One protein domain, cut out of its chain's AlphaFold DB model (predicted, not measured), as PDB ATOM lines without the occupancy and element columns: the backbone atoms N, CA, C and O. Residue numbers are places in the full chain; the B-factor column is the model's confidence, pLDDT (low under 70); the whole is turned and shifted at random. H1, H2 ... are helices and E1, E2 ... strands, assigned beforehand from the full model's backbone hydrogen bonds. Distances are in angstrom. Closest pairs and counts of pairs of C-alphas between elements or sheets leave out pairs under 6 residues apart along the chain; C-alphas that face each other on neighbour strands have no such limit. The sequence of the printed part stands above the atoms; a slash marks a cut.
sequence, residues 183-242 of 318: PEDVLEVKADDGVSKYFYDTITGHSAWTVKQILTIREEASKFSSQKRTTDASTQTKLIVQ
ATOM      1  N   PRO A 183     -23.952  56.794   6.006       88.06
ATOM      2  CA  PRO A 183     -23.154  56.517   4.827       88.06
ATOM      3  C   PRO A 183     -23.984  56.766   3.566       88.06
ATOM      4  O   PRO A 183     -25.185  56.501   3.560       88.06
ATOM      5  N   GLU A 184     -23.348  57.262   2.505       90.88
ATOM      6  CA  GLU A 184     -24.020  57.645   1.251       90.88
ATOM      7  C   GLU A 184     -24.860  56.505   0.646       90.88
ATOM      8  O   GLU A 184     -25.866  56.732  -0.018       90.88
ATOM      9  N   ASP A 185     -24.471  55.267   0.929       94.00
ATOM     10  CA  ASP A 185     -25.117  54.044   0.475       94.00
ATOM     11  C   ASP A 185     -26.230  53.519   1.401       94.00
ATOM     12  O   ASP A 185     -26.834  52.487   1.095       94.00
ATOM     13  N   VAL A 186     -26.527  54.205   2.508       95.06
ATOM     14  CA  VAL A 186     -27.642  53.884   3.408       95.06
ATOM     15  C   VAL A 186     -28.785  54.874   3.200       95.06
ATOM     16  O   VAL A 186     -28.664  56.071   3.447       95.06
ATOM     17  N   LEU A 187     -29.936  54.351   2.786       94.31
ATOM     18  CA  LEU A 187     -31.144  55.118   2.516       94.31
ATOM     19  C   LEU A 187     -32.088  55.095   3.718       94.31
ATOM     20  O   LEU A 187     -32.394  54.035   4.259       94.31
ATOM     21  N   GLU A 188     -32.609  56.260   4.097       94.31
ATOM     22  CA  GLU A 188     -33.737  56.375   5.025       94.31
ATOM     23  C   GLU A 188     -35.045  56.179   4.247       94.31
ATOM     24  O   GLU A 188     -35.383  56.960   3.356       94.31
ATOM     25  N   VAL A 189     -35.791  55.130   4.581       96.56
ATOM     26  CA  VAL A 189     -37.044  54.763   3.920       96.56
ATOM     27  C   VAL A 189     -38.191  54.870   4.919       96.56
ATOM     28  O   VAL A 189     -38.101  54.405   6.055       96.56
ATOM     29  N   LYS A 190     -39.295  55.496   4.505       95.94
ATOM     30  CA  LYS A 190     -40.527  55.524   5.302       95.94
ATOM     31  C   LYS A 190     -41.275  54.207   5.132       95.94
ATOM     32  O   LYS A 190     -41.439  53.742   4.004       95.94
ATOM     33  N   ALA A 191     -41.732  53.633   6.239       95.69
ATOM     34  CA  ALA A 191     -42.614  52.478   6.216       95.69
ATOM     35  C   ALA A 191     -43.993  52.845   5.631       95.69
ATOM     36  O   ALA A 191     -44.325  54.016   5.421       95.69
ATOM     37  N   ASP A 192     -44.794  51.822   5.353       96.31
ATOM     38  CA  ASP A 192     -46.152  51.931   4.814       96.31
ATOM     39  C   ASP A 192     -47.128  52.648   5.759       96.31
ATOM     40  O   ASP A 192     -48.089  53.267   5.300       96.31
ATOM     41  N   ASP A 193     -46.849  52.639   7.063       94.81
ATOM     42  CA  ASP A 193     -47.574  53.425   8.065       94.81
ATOM     43  C   ASP A 193     -47.349  54.950   7.940       94.81
ATOM     44  O   ASP A 193     -48.087  55.738   8.532       94.81
ATOM     45  N   GLY A 194     -46.346  55.381   7.164       91.50
ATOM     46  CA  GLY A 194     -45.959  56.777   6.963       91.50
ATOM     47  C   GLY A 194     -45.340  57.467   8.186       91.50
ATOM     48  O   GLY A 194     -44.953  58.636   8.084       91.50
ATOM     49  N   VAL A 195     -45.238  56.766   9.317       86.38
ATOM     50  CA  VAL A 195     -44.759  57.282  10.606       86.38
ATOM     51  C   VAL A 195     -43.404  56.680  10.937       86.38
ATOM     52  O   VAL A 195     -42.464  57.410  11.257       86.38
ATOM     53  N   SER A 196     -43.295  55.362  10.835       90.38
ATOM     54  CA  SER A 196     -42.071  54.634  11.110       90.38
ATOM     55  C   SER A 196     -41.093  54.803   9.954       90.38
ATOM     56  O   SER A 196     -41.461  54.928   8.781       90.38
ATOM     57  N   LYS A 197     -39.809  54.808  10.293       94.44
ATOM     58  CA  LYS A 197     -38.720  54.874   9.326       94.44
ATOM     59  C   LYS A 197     -37.769  53.718   9.568       94.44
ATOM     60  O   LYS A 197     -37.570  53.311  10.709       94.44
ATOM     61  N   TYR A 198     -37.197  53.200   8.494       95.62
ATOM     62  CA  TYR A 198     -36.159  52.186   8.538       95.62
ATOM     63  C   TYR A 198     -35.014  52.586   7.608       95.62
ATOM     64  O   TYR A 198     -35.173  53.414   6.713       95.62
ATOM     65  N   PHE A 199     -33.848  52.005   7.835       95.56
ATOM     66  CA  PHE A 199     -32.634  52.260   7.077       95.56
ATOM     67  C   PHE A 199     -32.340  51.056   6.192       95.56
ATOM     68  O   PHE A 199     -32.380  49.918   6.663       95.56
ATOM     69  N   TYR A 200     -32.072  51.303   4.915       97.12
ATOM     70  CA  TYR A 200     -31.766  50.289   3.913       97.12
ATOM     71  C   TYR A 200     -30.361  50.514   3.363       97.12
ATOM     72  O   TYR A 200     -30.079  51.565   2.794       97.12
ATOM     73  N   ASP A 201     -29.484  49.531   3.526       97.31
ATOM     74  CA  ASP A 201     -28.130  49.551   2.975       97.31
ATOM     75  C   ASP A 201     -28.156  48.995   1.545       97.31
ATOM     76  O   ASP A 201     -28.494  47.833   1.310       97.31
ATOM     77  N   THR A 202     -27.798  49.839   0.579       96.31
ATOM     78  CA  THR A 202     -27.824  49.499  -0.850       96.31
ATOM     79  C   THR A 202     -26.679  48.583  -1.282       96.31
ATOM     80  O   THR A 202     -26.824  47.884  -2.285       96.31
ATOM     81  N   ILE A 203     -25.569  48.537  -0.537       94.56
ATOM     82  CA  ILE A 203     -24.438  47.646  -0.820       94.56
ATOM     83  C   ILE A 203     -24.745  46.235  -0.331       94.56
ATOM     84  O   ILE A 203     -24.485  45.262  -1.041       94.56
ATOM     85  N   THR A 204     -25.258  46.110   0.893       95.31
ATOM     86  CA  THR A 204     -25.500  44.794   1.502       95.31
ATOM     87  C   THR A 204     -26.898  44.243   1.218       95.31
ATOM     88  O   THR A 204     -27.106  43.035   1.311       95.31
ATOM     89  N   GLY A 205     -27.852  45.103   0.847       96.44
ATOM     90  CA  GLY A 205     -29.255  44.745   0.637       96.44
ATOM     91  C   GLY A 205     -30.033  44.494   1.935       96.44
ATOM     92  O   GLY A 205     -31.147  43.970   1.894       96.44
ATOM     93  N   HIS A 206     -29.459  44.828   3.094       97.38
ATOM     94  CA  HIS A 206     -30.110  44.660   4.391       97.38
ATOM     95  C   HIS A 206     -30.934  45.890   4.784       97.38
ATOM     96  O   HIS A 206     -30.664  47.013   4.364       97.38
ATOM     97  N   SER A 207     -31.945  45.673   5.629       97.12
ATOM     98  CA  SER A 207     -32.734  46.738   6.251       97.12
ATOM     99  C   SER A 207     -32.729  46.598   7.770       97.12
ATOM    100  O   SER A 207     -32.668  45.485   8.297       97.12
ATOM    101  N   ALA A 208     -32.787  47.723   8.477       96.12
ATOM    102  CA  ALA A 208     -32.898  47.756   9.928       96.12
ATOM    103  C   ALA A 208     -33.699  48.971  10.404       96.12
ATOM    104  O   ALA A 208     -33.733  50.003   9.744       96.12
ATOM    105  N   TRP A 209     -34.312  48.877  11.583       93.75
ATOM    106  CA  TRP A 209     -35.124  49.964  12.147       93.75
ATOM    107  C   TRP A 209     -34.289  51.094  12.754       93.75
ATOM    108  O   TRP A 209     -34.802  52.179  13.001       93.75
ATOM    109  N   THR A 210     -32.998  50.858  12.993       87.75
ATOM    110  CA  THR A 210     -32.090  51.841  13.596       87.75
ATOM    111  C   THR A 210     -30.774  51.925  12.826       87.75
ATOM    112  O   THR A 210     -30.287  50.922  12.295       87.75
ATOM    113  N   VAL A 211     -30.155  53.112  12.817       84.81
ATOM    114  CA  VAL A 211     -28.844  53.347  12.184       84.81
ATOM    115  C   VAL A 211     -27.768  52.441  12.796       84.81
ATOM    116  O   VAL A 211     -26.950  51.847  12.098       84.81
ATOM    117  N   LYS A 212     -27.800  52.247  14.117       85.62
ATOM    118  CA  LYS A 212     -26.850  51.372  14.812       85.62
ATOM    119  C   LYS A 212     -26.923  49.926  14.320       85.62
ATOM    120  O   LYS A 212     -25.886  49.300  14.103       85.62
ATOM    121  N   GLN A 213     -28.131  49.394  14.132       91.25
ATOM    122  CA  GLN A 213     -28.312  48.035  13.626       91.25
ATOM    123  C   GLN A 213     -27.765  47.888  12.204       91.25
ATOM    124  O   GLN A 213     -27.029  46.938  11.950       91.25
ATOM    125  N   ILE A 214     -28.056  48.831  11.298       93.31
ATOM    126  CA  ILE A 214     -27.576  48.723   9.912       93.31
ATOM    127  C   ILE A 214     -26.047  48.835   9.826       93.31
ATOM    128  O   ILE A 214     -25.411  48.058   9.117       93.31
ATOM    129  N   LEU A 215     -25.433  49.717  10.623       89.25
ATOM    130  CA  LEU A 215     -23.973  49.834  10.697       89.25
ATOM    131  C   LEU A 215     -23.321  48.570  11.272       89.25
ATOM    132  O   LEU A 215     -22.281  48.139  10.775       89.25
ATOM    133  N   THR A 216     -23.956  47.940  12.263       91.25
ATOM    134  CA  THR A 216     -23.484  46.672  12.842       91.25
ATOM    135  C   THR A 216     -23.493  45.557  11.794       91.25
ATOM    136  O   THR A 216     -22.488  44.870  11.614       91.25
ATOM    137  N   ILE A 217     -24.590  45.424  11.036       93.69
ATOM    138  CA  ILE A 217     -24.712  44.448   9.940       93.69
ATOM    139  C   ILE A 217     -23.605  44.662   8.901       93.69
ATOM    140  O   ILE A 217     -22.971  43.706   8.449       93.69
ATOM    141  N   ARG A 218     -23.327  45.918   8.542       92.75
ATOM    142  CA  ARG A 218     -22.269  46.258   7.586       92.75
ATOM    143  C   ARG A 218     -20.878  45.894   8.099       92.75
ATOM    144  O   ARG A 218     -20.060  45.359   7.344       92.75
ATOM    145  N   GLU A 219     -20.602  46.146   9.374       93.06
ATOM    146  CA  GLU A 219     -19.335  45.765   9.998       93.06
ATOM    147  C   GLU A 219     -19.149  44.239   9.970       93.06
ATOM    148  O   GLU A 219     -18.092  43.745   9.568       93.06
ATOM    149  N   GLU A 220     -20.188  43.476  10.308       94.88
ATOM    150  CA  GLU A 220     -20.177  42.011  10.242       94.88
ATOM    151  C   GLU A 220     -19.977  41.489   8.811       94.88
ATOM    152  O   GLU A 220     -19.128  40.621   8.577       94.88
ATOM    153  N   ALA A 221     -20.670  42.070   7.828       92.38
ATOM    154  CA  ALA A 221     -20.502  41.731   6.416       92.38
ATOM    155  C   ALA A 221     -19.061  41.991   5.927       92.38
ATOM    156  O   ALA A 221     -18.486  41.186   5.180       92.38
ATOM    157  N   SER A 222     -18.431  43.075   6.394       91.00
ATOM    158  CA  SER A 222     -17.040  43.409   6.059       91.00
ATOM    159  C   SER A 222     -16.030  42.408   6.643       91.00
ATOM    160  O   SER A 222     -15.076  42.002   5.960       91.00
ATOM    161  N   LYS A 223     -16.273  41.934   7.876       92.44
ATOM    162  CA  LYS A 223     -15.468  40.894   8.536       92.44
ATOM    163  C   LYS A 223     -15.553  39.581   7.760       92.44
ATOM    164  O   LYS A 223     -14.525  38.954   7.492       92.44
ATOM    165  N   PHE A 224     -16.752  39.210   7.310       88.94
ATOM    166  CA  PHE A 224     -16.967  37.985   6.540       88.94
ATOM    167  C   PHE A 224     -16.279  38.018   5.163       88.94
ATOM    168  O   PHE A 224     -15.620  37.054   4.763       88.94
ATOM    169  N   SER A 225     -16.355  39.154   4.459       86.25
ATOM    170  CA  SER A 225     -15.675  39.354   3.168       86.25
ATOM    171  C   SER A 225     -14.150  39.226   3.289       86.25
ATOM    172  O   SER A 225     -13.495  38.583   2.462       86.25
ATOM    173  N   SER A 226     -13.582  39.767   4.370       82.19
ATOM    174  CA  SER A 226     -12.145  39.685   4.651       82.19
ATOM    175  C   SER A 226     -11.695  38.250   4.941       82.19
ATOM    176  O   SER A 226     -10.663  37.806   4.433       82.19
ATOM    177  N   GLN A 227     -12.495  37.485   5.690       81.69
ATOM    178  CA  GLN A 227     -12.179  36.099   6.030       81.69
ATOM    179  C   GLN A 227     -12.201  35.181   4.800       81.69
ATOM    180  O   GLN A 227     -11.260  34.405   4.610       81.69
ATOM    181  N   LYS A 228     -13.198  35.321   3.915       79.75
ATOM    182  CA  LYS A 228     -13.335  34.485   2.709       79.75
ATOM    183  C   LYS A 228     -12.118  34.582   1.779       79.75
ATOM    184  O   LYS A 228     -11.649  33.565   1.263       79.75
ATOM    185  N   ARG A 229     -11.533  35.778   1.637       70.12
ATOM    186  CA  ARG A 229     -10.322  35.989   0.818       70.12
ATOM    187  C   ARG A 229      -9.109  35.207   1.333       70.12
ATOM    188  O   ARG A 229      -8.293  34.761   0.529       70.12
ATOM    189  N   THR A 230      -8.989  34.993   2.644       73.88
ATOM    190  CA  THR A 230      -7.846  34.256   3.216       73.88
ATOM    191  C   THR A 230      -7.936  32.745   3.006       73.88
ATOM    192  O   THR A 230      -6.918  32.094   2.756       73.88
ATOM    193  N   THR A 231      -9.144  32.180   3.018       64.44
ATOM    194  CA  THR A 231      -9.362  30.756   2.732       64.44
ATOM    195  C   THR A 231      -9.179  30.435   1.254       64.44
ATOM    196  O   THR A 231      -8.537  29.436   0.926       64.44
ATOM    197  N   ASP A 232      -9.628  31.305   0.351       59.31
ATOM    198  CA  ASP A 232      -9.494  31.062  -1.089       59.31
ATOM    199  C   ASP A 232      -8.036  31.194  -1.557       59.31
ATOM    200  O   ASP A 232      -7.563  30.372  -2.346       59.31
ATOM    201  N   ALA A 233      -7.268  32.133  -0.990       60.44
ATOM    202  CA  ALA A 233      -5.836  32.259  -1.268       60.44
ATOM    203  C   ALA A 233      -5.026  31.042  -0.777       60.44
ATOM    204  O   ALA A 233      -4.130  30.569  -1.482       60.44
ATOM    205  N   SER A 234      -5.364  30.498   0.399       58.97
ATOM    206  CA  SER A 234      -4.739  29.286   0.957       58.97
ATOM    207  C   SER A 234      -5.073  28.033   0.132       58.97
ATOM    208  O   SER A 234      -4.217  27.186  -0.139       58.97
ATOM    209  N   THR A 235      -6.308  27.940  -0.365       61.22
ATOM    210  CA  THR A 235      -6.748  26.808  -1.193       61.22
ATOM    211  C   THR A 235      -6.156  26.877  -2.605       61.22
ATOM    212  O   THR A 235      -5.703  25.859  -3.132       61.22
ATOM    213  N   GLN A 236      -6.050  28.076  -3.193       56.50
ATOM    214  CA  GLN A 236      -5.360  28.278  -4.471       56.50
ATOM    215  C   GLN A 236      -3.860  27.987  -4.381       56.50
ATOM    216  O   GLN A 236      -3.324  27.331  -5.273       56.50
ATOM    217  N   THR A 237      -3.167  28.391  -3.311       58.94
ATOM    218  CA  THR A 237      -1.740  28.041  -3.152       58.94
ATOM    219  C   THR A 237      -1.539  26.536  -3.005       58.94
ATOM    220  O   THR A 237      -0.615  25.988  -3.606       58.94
ATOM    221  N   LYS A 238      -2.435  25.831  -2.303       64.19
ATOM    222  CA  LYS A 238      -2.381  24.365  -2.197       64.19
ATOM    223  C   LYS A 238      -2.614  23.665  -3.545       64.19
ATOM    224  O   LYS A 238      -1.908  22.706  -3.857       64.19
ATOM    225  N   LEU A 239      -3.529  24.176  -4.373       58.19
ATOM    226  CA  LEU A 239      -3.771  23.681  -5.736       58.19
ATOM    227  C   LEU A 239      -2.602  23.967  -6.688       58.19
ATOM    228  O   LEU A 239      -2.228  23.095  -7.467       58.19
ATOM    229  N   ILE A 240      -1.973  25.142  -6.595       59.44
ATOM    230  CA  ILE A 240      -0.794  25.486  -7.406       59.44
ATOM    231  C   ILE A 240       0.404  24.597  -7.035       59.44
ATOM    232  O   ILE A 240       1.128  24.146  -7.923       59.44
ATOM    233  N   VAL A 241       0.595  24.275  -5.750       59.59
ATOM    234  CA  VAL A 241       1.650  23.342  -5.309       59.59
ATOM    235  C   VAL A 241       1.386  21.916  -5.810       59.59
ATOM    236  O   VAL A 241       2.315  21.265  -6.288       59.59
ATOM    237  N   GLN A 242       0.136  21.436  -5.794       56.91
ATOM    238  CA  GLN A 242      -0.203  20.122  -6.360       56.91
ATOM    239  C   GLN A 242      -0.079  20.080  -7.891       56.91
ATOM    240  O   GLN A 242       0.465  19.117  -8.425       56.91
TER     241      GLN A 242
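Overview. This is residues 183 to 242 of the 318 residues of the protein "Hypothetical protein" of Aureoumbra lagunensis (UniProt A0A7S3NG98). A small two-stranded hairpin, E1 and E2, forms a head at one end of one long helix, H1, whose residues 223 to 242 stick out free. The 60 printed residues hold two antiparallel strands and then one helix, a mixed class. The whole is extended, a rod spanning 60 by 18 by 17 A, with a radius of gyration of the C-alphas of 17.5 A.

Along the chain. E1 is residues 186 to 190, beginning at C-alpha 186 (-27.642, 53.884, 3.408). E2 is residues 197 to 201. H1 is residues 211 to 242, 47.6 A long, ending at C-alpha 242 (-0.203, 20.122, -6.360).

Arrangement. E1 and E2 form a hairpin at 151 degrees, with N 187 and O 200 2.8 A apart, within hydrogen-bond range. Residues 199 to 200 of E2 also pair, antiparallel, with residues 207 to 208. The closest C-alphas of E2 and H1, Phe 199 and Val 211, are 6.5 A apart. E1 and H1 are only just apart, at 8.3 A. In H1, 26 of 28 O i to N i+4 pairs are within hydrogen-bond range.

Size, cuts and confidence. The C-alphas of Val 195 and Gln 242 are the farthest apart, 60.4 A. The printed part has no cut, and both links are short. pLDDT is under 70 in residues 231 to 242.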